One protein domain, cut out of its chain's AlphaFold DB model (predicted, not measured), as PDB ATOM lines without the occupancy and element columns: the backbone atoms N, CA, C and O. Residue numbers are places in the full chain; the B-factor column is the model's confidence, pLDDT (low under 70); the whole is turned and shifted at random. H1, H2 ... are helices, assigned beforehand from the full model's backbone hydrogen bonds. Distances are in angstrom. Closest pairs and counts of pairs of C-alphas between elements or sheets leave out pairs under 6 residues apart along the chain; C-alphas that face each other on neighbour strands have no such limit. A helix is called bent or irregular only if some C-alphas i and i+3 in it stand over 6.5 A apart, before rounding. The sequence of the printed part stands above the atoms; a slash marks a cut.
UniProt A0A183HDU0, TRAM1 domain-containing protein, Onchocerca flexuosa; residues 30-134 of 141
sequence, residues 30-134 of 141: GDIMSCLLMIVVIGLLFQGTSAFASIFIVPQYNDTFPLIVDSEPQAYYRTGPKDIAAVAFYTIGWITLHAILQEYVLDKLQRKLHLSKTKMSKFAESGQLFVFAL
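Overview. This is residues 30 to 134 of the 141 residues of the protein "TRAM1 domain-containing protein" of Onchocerca flexuosa (UniProt A0A183HDU0). One long helix, H3, makes most of the long axis; H1 and H2 make a corner on one side of its first half, so that H1, H2 and that half of H3 form a triangle, while H4 folds back from the far end of H3 on the other side. Near the beginning of H3 the chain between H2 and H3 reaches out as a long loop, of which residues 67 to 72 stick out free. The printed part has 105 residues with four named helices in the order H1, H2, H3, H4 and no named strand; the class is all helix. The whole is extended and elongated, with a radius of gyration of the C-alphas of 20.6 A and spans of 62 by 37 by 23 A.

Along the chain. H1 is residues 30 to 45, 23.0 A from first to last C-alpha, beginning at C-alpha 30 (26.265, -24.853, -12.761). H2 is residues 47 to 56, 15.4 A long, and is only just irregular: C-alphas 48 and 51 are 6.9 A apart. H3 is residues 83 to 113, 42.5 A long, beginning at C-alpha 83 (47.003, -15.933, -5.923); it is neither bent nor irregular, but only just, with C-alphas 103 and 106 6.2 A apart. H4 is residues 117 to 134, 26.0 A long, ending at C-alpha 134 (20.687, 0.602, -0.631).

Arrangement. H1 touches H2 with residues 40 to 44 alone, at a steep tilt of 48 degrees, opposite ways; the closest C-alphas are those of Leu 44 and Ser 50, 4.2 A apart. Residues 30 to 37 of H1 touch residues 89 to 100 of H3 at a steep tilt of 46 degrees, opposite ways, with the C-alphas of Gly 30 and Thr 96 closest at 5.2 A. H2 touches residues 83 to 89 of H3 about perpendicular, at 76 degrees; the closest C-alphas, of Phe 56 and Ala 86, are 4.0 A apart. The helix packing is mostly crossed, with no touching pair at a shallow tilt. H4 is close to H3 but not clearly touching, at a steep tilt of 57 degrees, opposite ways; the closest C-alphas, of Gln 110 and Met 120, are 7.4 A apart. H4 is apart from H1 and H2. In H4 every O i to N i+4 pair is within hydrogen-bond range; in H1 11 of 12 are, in H3 25 of 27, and in H2 2 of 6, beside 4 of 7 O i to N i+3 pairs.

Size, cuts and confidence. The C-alphas of Val 69 and Ser 116 are the two farthest apart, at 65.0 A. The printed part has no cut. The link from H2 to H3, residues 57 to 82, is long; those from H1 to H2 and from H3 to H4 are tight. Residues 125 to 134 of H4 stand free. The mean pLDDT of the printed part is 84.3, and it is under 70 at residues 63, 65 to 75, 115 and 117.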
ATOM      1  N   GLY A  30      26.324 -24.668 -14.212       91.12
ATOM      2  CA  GLY A  30      26.265 -24.853 -12.761       91.12
ATOM      3  C   GLY A  30      26.862 -26.190 -12.311       91.12
ATOM      4  O   GLY A  30      27.749 -26.208 -11.457       91.12
ATOM      5  N   ASP A  31      26.446 -27.291 -12.940       92.12
ATOM      6  CA  ASP A  31      26.911 -28.644 -12.610       92.12
ATOM      7  C   ASP A  31      28.388 -28.854 -12.961       92.12
ATOM      8  O   ASP A  31      29.136 -29.441 -12.178       92.12
ATOM      9  N   ILE A  32      28.843 -28.332 -14.106       92.25
ATOM     10  CA  ILE A  32      30.250 -28.419 -14.523       92.25
ATOM     11  C   ILE A  32      31.146 -27.667 -13.530       92.25
ATOM     12  O   ILE A  32      32.148 -28.218 -13.071       92.25
ATOM     13  N   MET A  33      30.786 -26.432 -13.163       93.50
ATOM     14  CA  MET A  33      31.565 -25.640 -12.202       93.50
ATOM     15  C   MET A  33      31.535 -26.267 -10.802       93.50
ATOM     16  O   MET A  33      32.572 -26.340 -10.145       93.50
ATOM     17  N   SER A  34      30.388 -26.807 -10.375       92.38
ATOM     18  CA  SER A  34      30.263 -27.562  -9.119       92.38
ATOM     19  C   SER A  34      31.160 -28.807  -9.100       92.38
ATOM     20  O   SER A  34      31.845 -29.075  -8.112       92.38
ATOM     21  N   CYS A  35      31.244 -29.529 -10.219       94.12
ATOM     22  CA  CYS A  35      32.143 -30.671 -10.363       94.12
ATOM     23  C   CYS A  35      33.618 -30.262 -10.198       94.12
ATOM     24  O   CYS A  35      34.363 -30.917  -9.465       94.12
ATOM     25  N   LEU A  36      34.037 -29.143 -10.804       94.00
ATOM     26  CA  LEU A  36      35.395 -28.608 -10.636       94.00
ATOM     27  C   LEU A  36      35.691 -28.228  -9.178       94.00
ATOM     28  O   LEU A  36      36.763 -28.564  -8.670       94.00
ATOM     29  N   LEU A  37      34.742 -27.585  -8.487       93.75
ATOM     30  CA  LEU A  37      34.874 -27.287  -7.055       93.75
ATOM     31  C   LEU A  37      35.049 -28.567  -6.237       93.75
ATOM     32  O   LEU A  37      35.949 -28.650  -5.403       93.75
ATOM     33  N   MET A  38      34.223 -29.577  -6.504       93.88
ATOM     34  CA  MET A  38      34.253 -30.846  -5.786       93.88
ATOM     35  C   MET A  38      35.605 -31.555  -5.925       93.88
ATOM     36  O   MET A  38      36.116 -32.064  -4.930       93.88
ATOM     37  N   ILE A  39      36.221 -31.547  -7.111       93.12
ATOM     38  CA  ILE A  39      37.554 -32.139  -7.320       93.12
ATOM     39  C   ILE A  39      38.602 -31.473  -6.419       93.12
ATOM     40  O   ILE A  39      39.384 -32.167  -5.768       93.12
ATOM     41  N   VAL A  40      38.609 -30.140  -6.344       91.94
ATOM     42  CA  VAL A  40      39.571 -29.402  -5.508       91.94
ATOM     43  C   VAL A  40      39.298 -29.642  -4.021       91.94
ATOM     44  O   VAL A  40      40.236 -29.888  -3.263       91.94
ATOM     45  N   VAL A  41      38.028 -29.645  -3.604       92.19
ATOM     46  CA  VAL A  41      37.631 -29.911  -2.210       92.19
ATOM     47  C   VAL A  41      38.021 -31.327  -1.781       92.19
ATOM     48  O   VAL A  41      38.605 -31.499  -0.715       92.19
ATOM     49  N   ILE A  42      37.772 -32.341  -2.614       93.62
ATOM     50  CA  ILE A  42      38.223 -33.716  -2.348       93.62
ATOM     51  C   ILE A  42      39.755 -33.775  -2.305       93.62
ATOM     52  O   ILE A  42      40.321 -34.456  -1.452       93.62
ATOM     53  N   GLY A  43      40.433 -33.015  -3.168       90.88
ATOM     54  CA  GLY A  43      41.888 -32.881  -3.165       90.88
ATOM     55  C   GLY A  43      42.463 -32.372  -1.838       90.88
ATOM     56  O   GLY A  43      43.593 -32.733  -1.504       90.88
ATOM     57  N   LEU A  44      41.702 -31.604  -1.048       90.38
ATOM     58  CA  LEU A  44      42.108 -31.200   0.303       90.38
ATOM     59  C   LEU A  44      42.055 -32.343   1.322       90.38
ATOM     60  O   LEU A  44      42.812 -32.319   2.289       90.38
ATOM     61  N   LEU A  45      41.173 -33.328   1.125       91.44
ATOM     62  CA  LEU A  45      40.959 -34.411   2.090       91.44
ATOM     63  C   LEU A  45      42.121 -35.409   2.119       91.44
ATOM     64  O   LEU A  45      42.332 -36.078   3.128       91.44
ATOM     65  N   PHE A  46      42.882 -35.518   1.029       91.69
ATOM     66  CA  PHE A  46      44.009 -36.437   0.937       91.69
ATOM     67  C   PHE A  46      45.343 -35.718   1.164       91.69
ATOM     68  O   PHE A  46      45.670 -34.733   0.501       91.69
ATOM     69  N   GLN A  47      46.157 -36.243   2.083       85.62
ATOM     70  CA  GLN A  47      47.378 -35.576   2.545       85.62
ATOM     71  C   GLN A  47      48.375 -35.302   1.406       85.62
ATOM     72  O   GLN A  47      48.963 -34.225   1.366       85.62
ATOM     73  N   GLY A  48      48.501 -36.213   0.431       87.62
ATOM     74  CA  GLY A  48      49.400 -36.042  -0.718       87.62
ATOM     75  C   GLY A  48      48.958 -34.985  -1.739       87.62
ATOM     76  O   GLY A  48      49.802 -34.398  -2.408       87.62
ATOM     77  N   THR A  49      47.657 -34.708  -1.856       90.25
ATOM     78  CA  THR A  49      47.109 -33.715  -2.801       90.25
ATOM     79  C   THR A  49      46.775 -32.386  -2.128       90.25
ATOM     80  O   THR A  49      46.649 -31.370  -2.812       90.25
ATOM     81  N   SER A  50      46.693 -32.366  -0.795       90.56
ATOM     82  CA  SER A  50      46.315 -31.195   0.000       90.56
ATOM     83  C   SER A  50      47.211 -29.976  -0.242       90.56
ATOM     84  O   SER A  50      46.704 -28.868  -0.381       90.56
ATOM     85  N   ALA A  51      48.528 -30.175  -0.387       88.88
ATOM     86  CA  ALA A  51      49.486 -29.101  -0.661       88.88
ATOM     87  C   ALA A  51      49.282 -28.448  -2.038       88.88
ATOM     88  O   ALA A  51      49.620 -27.283  -2.228       88.88
ATOM     89  N   PHE A  52      48.736 -29.194  -3.000       89.62
ATOM     90  CA  PHE A  52      48.404 -28.664  -4.317       89.62
ATOM     91  C   PHE A  52      47.025 -27.992  -4.310       89.62
ATOM     92  O   PHE A  52      46.870 -26.895  -4.836       89.62
ATOM     93  N   ALA A  53      46.035 -28.616  -3.668       90.56
ATOM     94  CA  ALA A  53      44.682 -28.074  -3.560       90.56
ATOM     95  C   ALA A  53      44.622 -26.778  -2.725       90.56
ATOM     96  O   ALA A  53      43.836 -25.884  -3.037       90.56
ATOM     97  N   SER A  54      45.485 -26.622  -1.716       89.62
ATOM     98  CA  SER A  54      45.530 -25.420  -0.872       89.62
ATOM     99  C   SER A  54      45.900 -24.147  -1.640       89.62
ATOM    100  O   SER A  54      45.433 -23.072  -1.264       89.62
ATOM    101  N   ILE A  55      46.646 -24.263  -2.748       90.44
ATOM    102  CA  ILE A  55      47.009 -23.143  -3.635       90.44
ATOM    103  C   ILE A  55      45.761 -22.443  -4.187       90.44
ATOM    104  O   ILE A  55      45.774 -21.234  -4.398       90.44
ATOM    105  N   PHE A  56      44.677 -23.190  -4.400       90.00
ATOM    106  CA  PHE A  56      43.428 -22.667  -4.949       90.00
ATOM    107  C   PHE A  56      42.500 -22.064  -3.887       90.00
ATOM    108  O   PHE A  56      41.561 -21.359  -4.238       90.00
ATOM    109  N   ILE A  57      42.714 -22.344  -2.597       88.62
ATOM    110  CA  ILE A  57      41.726 -22.039  -1.548       88.62
ATOM    111  C   ILE A  57      42.243 -21.034  -0.526       88.62
ATOM    112  O   ILE A  57      41.455 -20.232  -0.031       88.62
ATOM    113  N   VAL A  58      43.529 -21.073  -0.185       86.62
ATOM    114  CA  VAL A  58      44.094 -20.278   0.912       86.62
ATOM    115  C   VAL A  58      45.061 -19.231   0.351       86.62
ATOM    116  O   VAL A  58      45.838 -19.571  -0.545       86.62
ATOM    117  N   PRO A  59      45.078 -17.993   0.882       82.75
ATOM    118  CA  PRO A  59      46.109 -17.008   0.557       82.75
ATOM    119  C   PRO A  59      47.514 -17.565   0.823       82.75
ATOM    120  O   PRO A  59      47.785 -18.075   1.910       82.75
ATOM    121  N   GLN A  60      48.412 -17.482  -0.162       81.88
ATOM    122  CA  GLN A  60      49.694 -18.202  -0.111       81.88
ATOM    123  C   GLN A  60      50.859 -17.380   0.459       81.88
ATOM    124  O   GLN A  60      51.869 -17.954   0.860       81.88
ATOM    125  N   TYR A  61      50.747 -16.052   0.492       81.38
ATOM    126  CA  TYR A  61      51.855 -15.150   0.821       81.38
ATOM    127  C   TYR A  61      51.579 -14.384   2.119       81.38
ATOM    128  O   TYR A  61      51.316 -13.183   2.098       81.38
ATOM    129  N   ASN A  62      51.595 -15.089   3.253       78.62
ATOM    130  CA  ASN A  62      51.464 -14.468   4.570       78.62
ATOM    131  C   ASN A  62      52.821 -13.928   5.060       78.62
ATOM    132  O   ASN A  62      53.689 -14.712   5.433       78.62
ATOM    133  N   ASP A  63      52.964 -12.607   5.109       65.12
ATOM    134  CA  ASP A  63      54.097 -11.878   5.689       65.12
ATOM    135  C   ASP A  63      53.652 -11.201   6.998       65.12
ATOM    136  O   ASP A  63      53.771  -9.991   7.172       65.12
ATOM    137  N   THR A  64      53.077 -11.959   7.935       70.69
ATOM    138  CA  THR A  64      52.729 -11.410   9.255       70.69
ATOM    139  C   THR A  64      54.008 -10.947   9.966       70.69
ATOM    140  O   THR A  64      54.841 -11.769  10.348       70.69
ATOM    141  N   PHE A  65      54.175  -9.636  10.149       59.22
ATOM    142  CA  PHE A  65      55.308  -9.075  10.888       59.22
ATOM    143  C   PHE A  65      54.943  -8.931  12.373       59.22
ATOM    144  O   PHE A  65      53.892  -8.363  12.680       59.22
ATOM    145  N   PRO A  66      55.794  -9.378  13.317       57.22
ATOM    146  CA  PRO A  66      55.616  -9.039  14.721       57.22
ATOM    147  C   PRO A  66      55.969  -7.560  14.905       57.22
ATOM    148  O   PRO A  66      57.138  -7.177  14.985       57.22
ATOM    149  N   LEU A  67      54.950  -6.702  14.928       55.81
ATOM    150  CA  LEU A  67      55.110  -5.296  15.272       55.81
ATOM    151  C   LEU A  67      55.267  -5.195  16.796       55.81
ATOM    152  O   LEU A  67      54.317  -4.864  17.481       55.81
ATOM    153  N   ILE A  68      56.473  -5.442  17.321       58.44
ATOM    154  CA  ILE A  68      56.843  -5.326  18.753       58.44
ATOM    155  C   ILE A  68      56.399  -6.540  19.599       58.44
ATOM    156  O   ILE A  68      55.372  -7.155  19.345       58.44
ATOM    157  N   VAL A  69      57.217  -6.890  20.603       61.25
ATOM    158  CA  VAL A  69      57.161  -8.111  21.440       61.25
ATOM    159  C   VAL A  69      55.836  -8.310  22.210       61.25
ATOM    160  O   VAL A  69      55.582  -9.423  22.649       61.25
ATOM    161  N   ASP A  70      54.961  -7.300  22.282       59.31
ATOM    162  CA  ASP A  70      53.684  -7.340  23.018       59.31
ATOM    163  C   ASP A  70      52.453  -6.900  22.190       59.31
ATOM    164  O   ASP A  70      51.389  -6.645  22.754       59.31
ATOM    165  N   SER A  71      52.564  -6.786  20.862       61.25
ATOM    166  CA  SER A  71      51.417  -6.413  20.014       61.25
ATOM    167  C   SER A  71      50.846  -7.623  19.283       61.25
ATOM    168  O   SER A  71      51.597  -8.442  18.752       61.25
ATOM    169  N   GLU A  72      49.515  -7.697  19.189       63.09
ATOM    170  CA  GLU A  72      48.825  -8.702  18.374       63.09
ATOM    171  C   GLU A  72      49.385  -8.685  16.937       63.09
ATOM    172  O   GLU A  72      49.390  -7.628  16.292       63.09
ATOM    173  N   PRO A  73      49.891  -9.821  16.423       60.88
ATOM    174  CA  PRO A  73      50.527  -9.868  15.118       60.88
ATOM    175  C   PRO A  73      49.511  -9.518  14.025       60.88
ATOM    176  O   PRO A  73      48.544 -10.240  13.783       60.88
ATOM    177  N   GLN A  74      49.730  -8.390  13.351       63.50
ATOM    178  CA  GLN A  74      48.851  -7.940  12.281       63.50
ATOM    179  C   GLN A  74      49.118  -8.774  11.022       63.50
ATOM    180  O   GLN A  74      50.201  -8.702  10.434       63.50
ATOM    181  N   ALA A  75      48.135  -9.577  10.610       68.88
ATOM    182  CA  ALA A  75      48.245 -10.414   9.421       68.88
ATOM    183  C   ALA A  75      48.393  -9.541   8.165       68.88
ATOM    184  O   ALA A  75      47.462  -8.838   7.767       68.88
ATOM    185  N   TYR A  76      49.573  -9.581   7.548       75.19
ATOM    186  CA  TYR A  76      49.861  -8.869   6.309       75.19
ATOM    187  C   TYR A  76      50.042  -9.887   5.188       75.19
ATOM    188  O   TYR A  76      50.862 -10.795   5.292       75.19
ATOM    189  N   TYR A  77      49.273  -9.745   4.111       77.44
ATOM    190  CA  TYR A  77      49.360 -10.630   2.954       77.44
ATOM    191  C   TYR A  77      49.972  -9.883   1.779       77.44
ATOM    192  O   TYR A  77      49.523  -8.796   1.410       77.44
ATOM    193  N   ARG A  78      50.999 -10.475   1.176       79.31
ATOM    194  CA  ARG A  78      51.532 -10.008  -0.099       79.31
ATOM    195  C   ARG A  78      50.758 -10.611  -1.260       79.31
ATOM    196  O   ARG A  78      50.110 -11.639  -1.129       79.31
ATOM    197  N   THR A  79      50.855  -9.964  -2.414       81.88
ATOM    198  CA  THR A  79      50.346 -10.513  -3.669       81.88
ATOM    199  C   THR A  79      51.459 -11.270  -4.375       81.88
ATOM    200  O   THR A  79      52.575 -10.761  -4.510       81.88
ATOM    201  N   GLY A  80      51.157 -12.461  -4.875       86.44
ATOM    202  CA  GLY A  80      52.072 -13.206  -5.727       86.44
ATOM    203  C   GLY A  80      51.356 -14.045  -6.785       86.44
ATOM    204  O   GLY A  80      50.129 -14.115  -6.826       86.44
ATOM    205  N   PRO A  81      52.111 -14.698  -7.683       85.94
ATOM    206  CA  PRO A  81      51.540 -15.385  -8.842       85.94
ATOM    207  C   PRO A  81      50.606 -16.547  -8.477       85.94
ATOM    208  O   PRO A  81      49.685 -16.841  -9.235       85.94
ATOM    209  N   LYS A  82      50.800 -17.198  -7.321       86.62
ATOM    210  CA  LYS A  82      49.906 -18.274  -6.862       86.62
ATOM    211  C   LYS A  82      48.494 -17.781  -6.533       86.62
ATOM    212  O   LYS A  82      47.556 -18.561  -6.648       86.62
ATOM    213  N   ASP A  83      48.322 -16.496  -6.225       88.31
ATOM    214  CA  ASP A  83      47.003 -15.933  -5.923       88.31
ATOM    215  C   ASP A  83      46.103 -15.902  -7.165       88.31
ATOM    216  O   ASP A  83      44.885 -15.930  -7.035       88.31
ATOM    217  N   ILE A  84      46.671 -15.934  -8.379       90.44
ATOM    218  CA  ILE A  84      45.896 -16.048  -9.626       90.44
ATOM    219  C   ILE A  84      45.077 -17.344  -9.627       90.44
ATOM    220  O   ILE A  84      43.913 -17.339 -10.023       90.44
ATOM    221  N   ALA A  85      45.666 -18.447  -9.155       90.56
ATOM    222  CA  ALA A  85      44.971 -19.726  -9.053       90.56
ATOM    223  C   ALA A  85      43.828 -19.660  -8.028       90.56
ATOM    224  O   ALA A  85      42.731 -20.143  -8.307       90.56
ATOM    225  N   ALA A  86      44.054 -19.000  -6.888       90.75
ATOM    226  CA  ALA A  86      43.024 -18.783  -5.877       90.75
ATOM    227  C   ALA A  86      41.881 -17.889  -6.386       90.75
ATOM    228  O   ALA A  86      40.709 -18.231  -6.246       90.75
ATOM    229  N   VAL A  87      42.201 -16.787  -7.068       92.06
ATOM    230  CA  VAL A  87      41.208 -15.894  -7.685       92.06
ATOM    231  C   VAL A  87      40.396 -16.627  -8.754       92.06
ATOM    232  O   VAL A  87      39.170 -16.492  -8.795       92.06
ATOM    233  N   ALA A  88      41.040 -17.438  -9.596       92.44
ATOM    234  CA  ALA A  88      40.346 -18.256 -10.587       92.44
ATOM    235  C   ALA A  88      39.386 -19.255  -9.918       92.44
ATOM    236  O   ALA A  88      38.235 -19.381 -10.338       92.44
ATOM    237  N   PHE A  89      39.816 -19.911  -8.840       93.44
ATOM    238  CA  PHE A  89      38.972 -20.834  -8.085       93.44
ATOM    239  C   PHE A  89      37.782 -20.134  -7.419       93.44
ATOM    240  O   PHE A  89      36.648 -20.597  -7.538       93.44
ATOM    241  N   TYR A  90      37.997 -18.979  -6.786       93.88
ATOM    242  CA  TYR A  90      36.906 -18.178  -6.226       93.88
ATOM    243  C   TYR A  90      35.944 -17.676  -7.300       93.88
ATOM    244  O   TYR A  90      34.743 -17.604  -7.053       93.88
ATOM    245  N   THR A  91      36.435 -17.401  -8.510       94.25
ATOM    246  CA  THR A  91      35.578 -17.059  -9.652       94.25
ATOM    247  C   THR A  91      34.672 -18.232 -10.028       94.25
ATOM    248  O   THR A  91      33.473 -18.036 -10.207       94.25
ATOM    249  N   ILE A  92      35.201 -19.462 -10.075       94.56
ATOM    250  CA  ILE A  92      34.395 -20.680 -10.279       94.56
ATOM    251  C   ILE A  92      33.358 -20.824  -9.157       94.56
ATOM    252  O   ILE A  92      32.179 -21.036  -9.436       94.56
ATOM    253  N   GLY A  93      33.772 -20.630  -7.900       94.06
ATOM    254  CA  GLY A  93      32.881 -20.628  -6.738       94.06
ATOM    255  C   GLY A  93      31.738 -19.624  -6.871       94.06
ATOM    256  O   GLY A  93      30.577 -19.962  -6.634       94.06
ATOM    257  N   TRP A  94      32.050 -18.409  -7.319       95.00
ATOM    258  CA  TRP A  94      31.064 -17.360  -7.549       95.00
ATOM    259  C   TRP A  94      30.093 -17.707  -8.679       95.00
ATOM    260  O   TRP A  94      28.892 -17.484  -8.536       95.00
ATOM    261  N   ILE A  95      30.575 -18.311  -9.771       93.69
ATOM    262  CA  ILE A  95      29.722 -18.792 -10.868       93.69
ATOM    263  C   ILE A  95      28.764 -19.879 -10.365       93.69
ATOM    264  O   ILE A  95      27.566 -19.808 -10.641       93.69
ATOM    265  N   THR A  96      29.250 -20.854  -9.592       94.06
ATOM    266  CA  THR A  96      28.395 -21.896  -9.001       94.06
ATOM    267  C   THR A  96      27.357 -21.302  -8.054       94.06
ATOM    268  O   THR A  96      26.180 -21.652  -8.137       94.06
ATOM    269  N   LEU A  97      27.754 -20.367  -7.186       93.88
ATOM    270  CA  LEU A  97      26.829 -19.678  -6.285       93.88
ATOM    271  C   LEU A  97      25.762 -18.906  -7.072       93.88
ATOM    272  O   LEU A  97      24.581 -18.985  -6.738       93.88
ATOM    273  N   HIS A  98      26.155 -18.206  -8.140       91.75
ATOM    274  CA  HIS A  98      25.225 -17.501  -9.019       91.75
ATOM    275  C   HIS A  98      24.229 -18.459  -9.687       91.75
ATOM    276  O   HIS A  98      23.033 -18.175  -9.696       91.75
ATOM    277  N   ALA A  99      24.693 -19.617 -10.172       91.88
ATOM    278  CA  ALA A  99      23.839 -20.643 -10.770       91.88
ATOM    279  C   ALA A  99      22.800 -21.183  -9.768       91.88
ATOM    280  O   ALA A  99      21.612 -21.255 -10.086       91.88
ATOM    281  N   ILE A 100      23.224 -21.470  -8.532       91.62
ATOM    282  CA  ILE A 100      22.331 -21.906  -7.446       91.62
ATOM    283  C   ILE A 100      21.316 -20.802  -7.117       91.62
ATOM    284  O   ILE A 100      20.116 -21.060  -7.045       91.62
ATOM    285  N   LEU A 101      21.748 -19.549  -6.952       91.06
ATOM    286  CA  LEU A 101      20.817 -18.443  -6.700       91.06
ATOM    287  C   LEU A 101      19.796 -18.284  -7.833       91.06
ATOM    288  O   LEU A 101      18.614 -18.039  -7.570       91.06
ATOM    289  N   GLN A 102      20.220 -18.458  -9.084       88.25
ATOM    290  CA  GLN A 102      19.326 -18.385 -10.231       88.25
ATOM    291  C   GLN A 102      18.265 -19.496 -10.195       88.25
ATOM    292  O   GLN A 102      17.074 -19.199 -10.306       88.25
ATOM    293  N   GLU A 103      18.661 -20.745  -9.956       87.00
ATOM    294  CA  GLU A 103      17.743 -21.891  -9.922       87.00
ATOM    295  C   GLU A 103      16.792 -21.871  -8.705       87.00
ATOM    296  O   GLU A 103      15.589 -22.149  -8.819       87.00
ATOM    297  N   TYR A 104      17.307 -21.534  -7.520       86.69
ATOM    298  CA  TYR A 104      16.548 -21.644  -6.270       86.69
ATOM    299  C   TYR A 104      15.773 -20.380  -5.908       86.69
ATOM    300  O   TYR A 104      14.680 -20.483  -5.346       86.69
ATOM    301  N   VAL A 105      16.301 -19.194  -6.218       86.81
ATOM    302  CA  VAL A 105      15.655 -17.920  -5.873       86.81
ATOM    303  C   VAL A 105      14.922 -17.367  -7.084       86.81
ATOM    304  O   VAL A 105      13.694 -17.253  -7.055       86.81
ATOM    305  N   LEU A 106      15.641 -17.059  -8.167       84.31
ATOM    306  CA  LEU A 106      15.063 -16.342  -9.308       84.31
ATOM    307  C   LEU A 106      14.018 -17.184 -10.048       84.31
ATOM    308  O   LEU A 106      12.890 -16.723 -10.242       84.31
ATOM    309  N   ASP A 107      14.322 -18.440 -10.371       84.75
ATOM    310  CA  ASP A 107      13.371 -19.331 -11.042       84.75
ATOM    311  C   ASP A 107      12.182 -19.687 -10.145       84.75
ATOM    312  O   ASP A 107      11.076 -19.955 -10.632       84.75
ATOM    313  N   LYS A 108      12.370 -19.700  -8.822       83.25
ATOM    314  CA  LYS A 108      11.274 -19.933  -7.876       83.25
ATOM    315  C   LYS A 108      10.343 -18.729  -7.802       83.25
ATOM    316  O   LYS A 108       9.126 -18.917  -7.871       83.25
ATOM    317  N   LEU A 109      10.889 -17.516  -7.715       83.19
ATOM    318  CA  LEU A 109      10.120 -16.270  -7.751       83.19
ATOM    319  C   LEU A 109       9.387 -16.112  -9.083       83.19
ATOM    320  O   LEU A 109       8.190 -15.824  -9.087       83.19
ATOM    321  N   GLN A 110      10.052 -16.395 -10.204       82.31
ATOM    322  CA  GLN A 110       9.434 -16.354 -11.529       82.31
ATOM    323  C   GLN A 110       8.237 -17.309 -11.622       82.31
ATOM    324  O   GLN A 110       7.167 -16.911 -12.088       82.31
ATOM    325  N   ARG A 111       8.395 -18.552 -11.143       82.56
ATOM    326  CA  ARG A 111       7.318 -19.556 -11.115       82.56
ATOM    327  C   ARG A 111       6.169 -19.151 -10.190       82.56
ATOM    328  O   ARG A 111       5.015 -19.338 -10.557       82.56
ATOM    329  N   LYS A 112       6.466 -18.578  -9.020       82.75
ATOM    330  CA  LYS A 112       5.464 -18.112  -8.044       82.75
ATOM    331  C   LYS A 112       4.659 -16.914  -8.549       82.75
ATOM    332  O   LYS A 112       3.458 -16.850  -8.317       82.75
ATOM    333  N   LEU A 113       5.315 -15.974  -9.223       77.25
ATOM    334  CA  LEU A 113       4.720 -14.707  -9.651       77.25
ATOM    335  C   LEU A 113       4.173 -14.742 -11.090       77.25
ATOM    336  O   LEU A 113       3.674 -13.725 -11.569       77.25
ATOM    337  N   HIS A 114       4.264 -15.885 -11.786       79.44
ATOM    338  CA  HIS A 114       3.828 -16.062 -13.181       79.44
ATOM    339  C   HIS A 114       4.296 -14.917 -14.103       79.44
ATOM    340  O   HIS A 114       3.548 -14.412 -14.947       79.44
ATOM    341  N   LEU A 115       5.530 -14.445 -13.911       68.31
ATOM    342  CA  LEU A 115       6.030 -13.276 -14.629       68.31
ATOM    343  C   LEU A 115       6.282 -13.636 -16.097       68.31
ATOM    344  O   LEU A 115       7.014 -14.571 -16.411       68.31
ATOM    345  N   SER A 116       5.681 -12.870 -17.010       75.62
ATOM    346  CA  SER A 116       6.032 -12.923 -18.429       75.62
ATOM    347  C   SER A 116       7.473 -12.443 -18.636       75.62
ATOM    348  O   SER A 116       8.009 -11.697 -17.814       75.62
ATOM    349  N   LYS A 117       8.085 -12.789 -19.779       66.25
ATOM    350  CA  LYS A 117       9.452 -12.351 -20.134       66.25
ATOM    351  C   LYS A 117       9.665 -10.836 -19.973       66.25
ATOM    352  O   LYS A 117      10.712 -10.403 -19.509       66.25
ATOM    353  N   THR A 118       8.649 -10.033 -20.290       71.31
ATOM    354  CA  THR A 118       8.664  -8.571 -20.117       71.31
ATOM    355  C   THR A 118       8.681  -8.122 -18.655       71.31
ATOM    356  O   THR A 118       9.358  -7.151 -18.331       71.31
ATOM    357  N   LYS A 119       7.979  -8.822 -17.754       76.06
ATOM    358  CA  LYS A 119       7.986  -8.503 -16.318       76.06
ATOM    359  C   LYS A 119       9.288  -8.931 -15.636       76.06
ATOM    360  O   LYS A 119       9.730  -8.244 -14.726       76.06
ATOM    361  N   MET A 120       9.913 -10.013 -16.102       77.31
ATOM    362  CA  MET A 120      11.224 -10.451 -15.603       77.31
ATOM    363  C   MET A 120      12.318  -9.422 -15.930       77.31
ATOM    364  O   MET A 120      13.096  -9.051 -15.060       77.31
ATOM    365  N   SER A 121      12.303  -8.870 -17.150       78.88
ATOM    366  CA  SER A 121      13.229  -7.795 -17.539       78.88
ATOM    367  C   SER A 121      13.105  -6.564 -16.627       78.88
ATOM    368  O   SER A 121      14.097  -6.095 -16.076       78.88
ATOM    369  N   LYS A 122      11.872  -6.107 -16.360       81.88
ATOM    370  CA  LYS A 122      11.635  -4.992 -15.427       81.88
ATOM    371  C   LYS A 122      12.021  -5.318 -13.984       81.88
ATOM    372  O   LYS A 122      12.471  -4.435 -13.264       81.88
ATOM    373  N   PHE A 123      11.852  -6.570 -13.555       83.00
ATOM    374  CA  PHE A 123      12.306  -7.013 -12.238       83.00
ATOM    375  C   PHE A 123      13.831  -6.914 -12.117       83.00
ATOM    376  O   PHE A 123      14.321  -6.367 -11.133       83.00
ATOM    377  N   ALA A 124      14.577  -7.358 -13.131       83.88
ATOM    378  CA  ALA A 124      16.032  -7.236 -13.157       83.88
ATOM    379  C   ALA A 124      16.494  -5.768 -13.108       83.88
ATOM    380  O   ALA A 124      17.351  -5.425 -12.296       83.88
ATOM    381  N   GLU A 125      15.868  -4.895 -13.903       87.19
ATOM    382  CA  GLU A 125      16.124  -3.447 -13.884       87.19
ATOM    383  C   GLU A 125      15.843  -2.840 -12.495       87.19
ATOM    384  O   GLU A 125      16.670  -2.115 -11.939       87.19
ATOM    385  N   SER A 126      14.717  -3.212 -11.875       86.75
ATOM    386  CA  SER A 126      14.370  -2.764 -10.519       86.75
ATOM    387  C   SER A 126      15.333  -3.292  -9.451       86.75
ATOM    388  O   SER A 126      15.643  -2.580  -8.499       86.75
ATOM    389  N   GLY A 127      15.852  -4.511  -9.625       85.69
ATOM    390  CA  GLY A 127      16.840  -5.109  -8.732       85.69
ATOM    391  C   GLY A 127      18.170  -4.359  -8.763       85.69
ATOM    392  O   GLY A 127      18.750  -4.106  -7.710       85.69
ATOM    393  N   GLN A 128      18.624  -3.935  -9.947       87.94
ATOM    394  CA  GLN A 128      19.826  -3.104 -10.072       87.94
ATOM    395  C   GLN A 128      19.650  -1.757  -9.361       87.94
ATOM    396  O   GLN A 128      20.498  -1.372  -8.555       87.94
ATOM    397  N   LEU A 129      18.525  -1.072  -9.592       90.94
ATOM    398  CA  LEU A 129      18.209   0.195  -8.922       90.94
ATOM    399  C   LEU A 129      18.118   0.044  -7.397       90.94
ATOM    400  O   LEU A 129      18.584   0.918  -6.668       90.94
ATOM    401  N   PHE A 130      17.569  -1.070  -6.908       91.50
ATOM    402  CA  PHE A 130      17.485  -1.362  -5.477       91.50
ATOM    403  C   PHE A 130      18.869  -1.448  -4.814       91.50
ATOM    404  O   PHE A 130      19.064  -0.876  -3.742       91.50
ATOM    405  N   VAL A 131      19.844  -2.098  -5.459       90.62
ATOM    406  CA  VAL A 131      21.221  -2.182  -4.939       90.62
ATOM    407  C   VAL A 131      21.859  -0.793  -4.851       90.62
ATOM    408  O   VAL A 131      22.461  -0.465  -3.828       90.62
ATOM    409  N   PHE A 132      21.684   0.050  -5.874       91.19
ATOM    410  CA  PHE A 132      22.184   1.429  -5.848       91.19
ATOM    411  C   PHE A 132      21.524   2.271  -4.753       91.19
ATOM    412  O   PHE A 132      22.216   3.005  -4.047       91.19
ATOM    413  N   ALA A 133      20.207   2.145  -4.577       91.81
ATOM    414  CA  ALA A 133      19.487   2.847  -3.520       91.81
ATOM    415  C   ALA A 133      19.984   2.425  -2.129       91.81
ATOM    416  O   ALA A 133      20.254   3.282  -1.291       91.81
ATOM    417  N   LEU A 134      20.173   1.121  -1.898       93.06
ATOM    418  CA  LEU A 134      20.687   0.602  -0.631       93.06
ATOM    419  C   LEU A 134      22.106   1.109  -0.344       93.06
ATOM    420  O   LEU A 134      22.376   1.573   0.761       93.06
TER     421      LEU A 134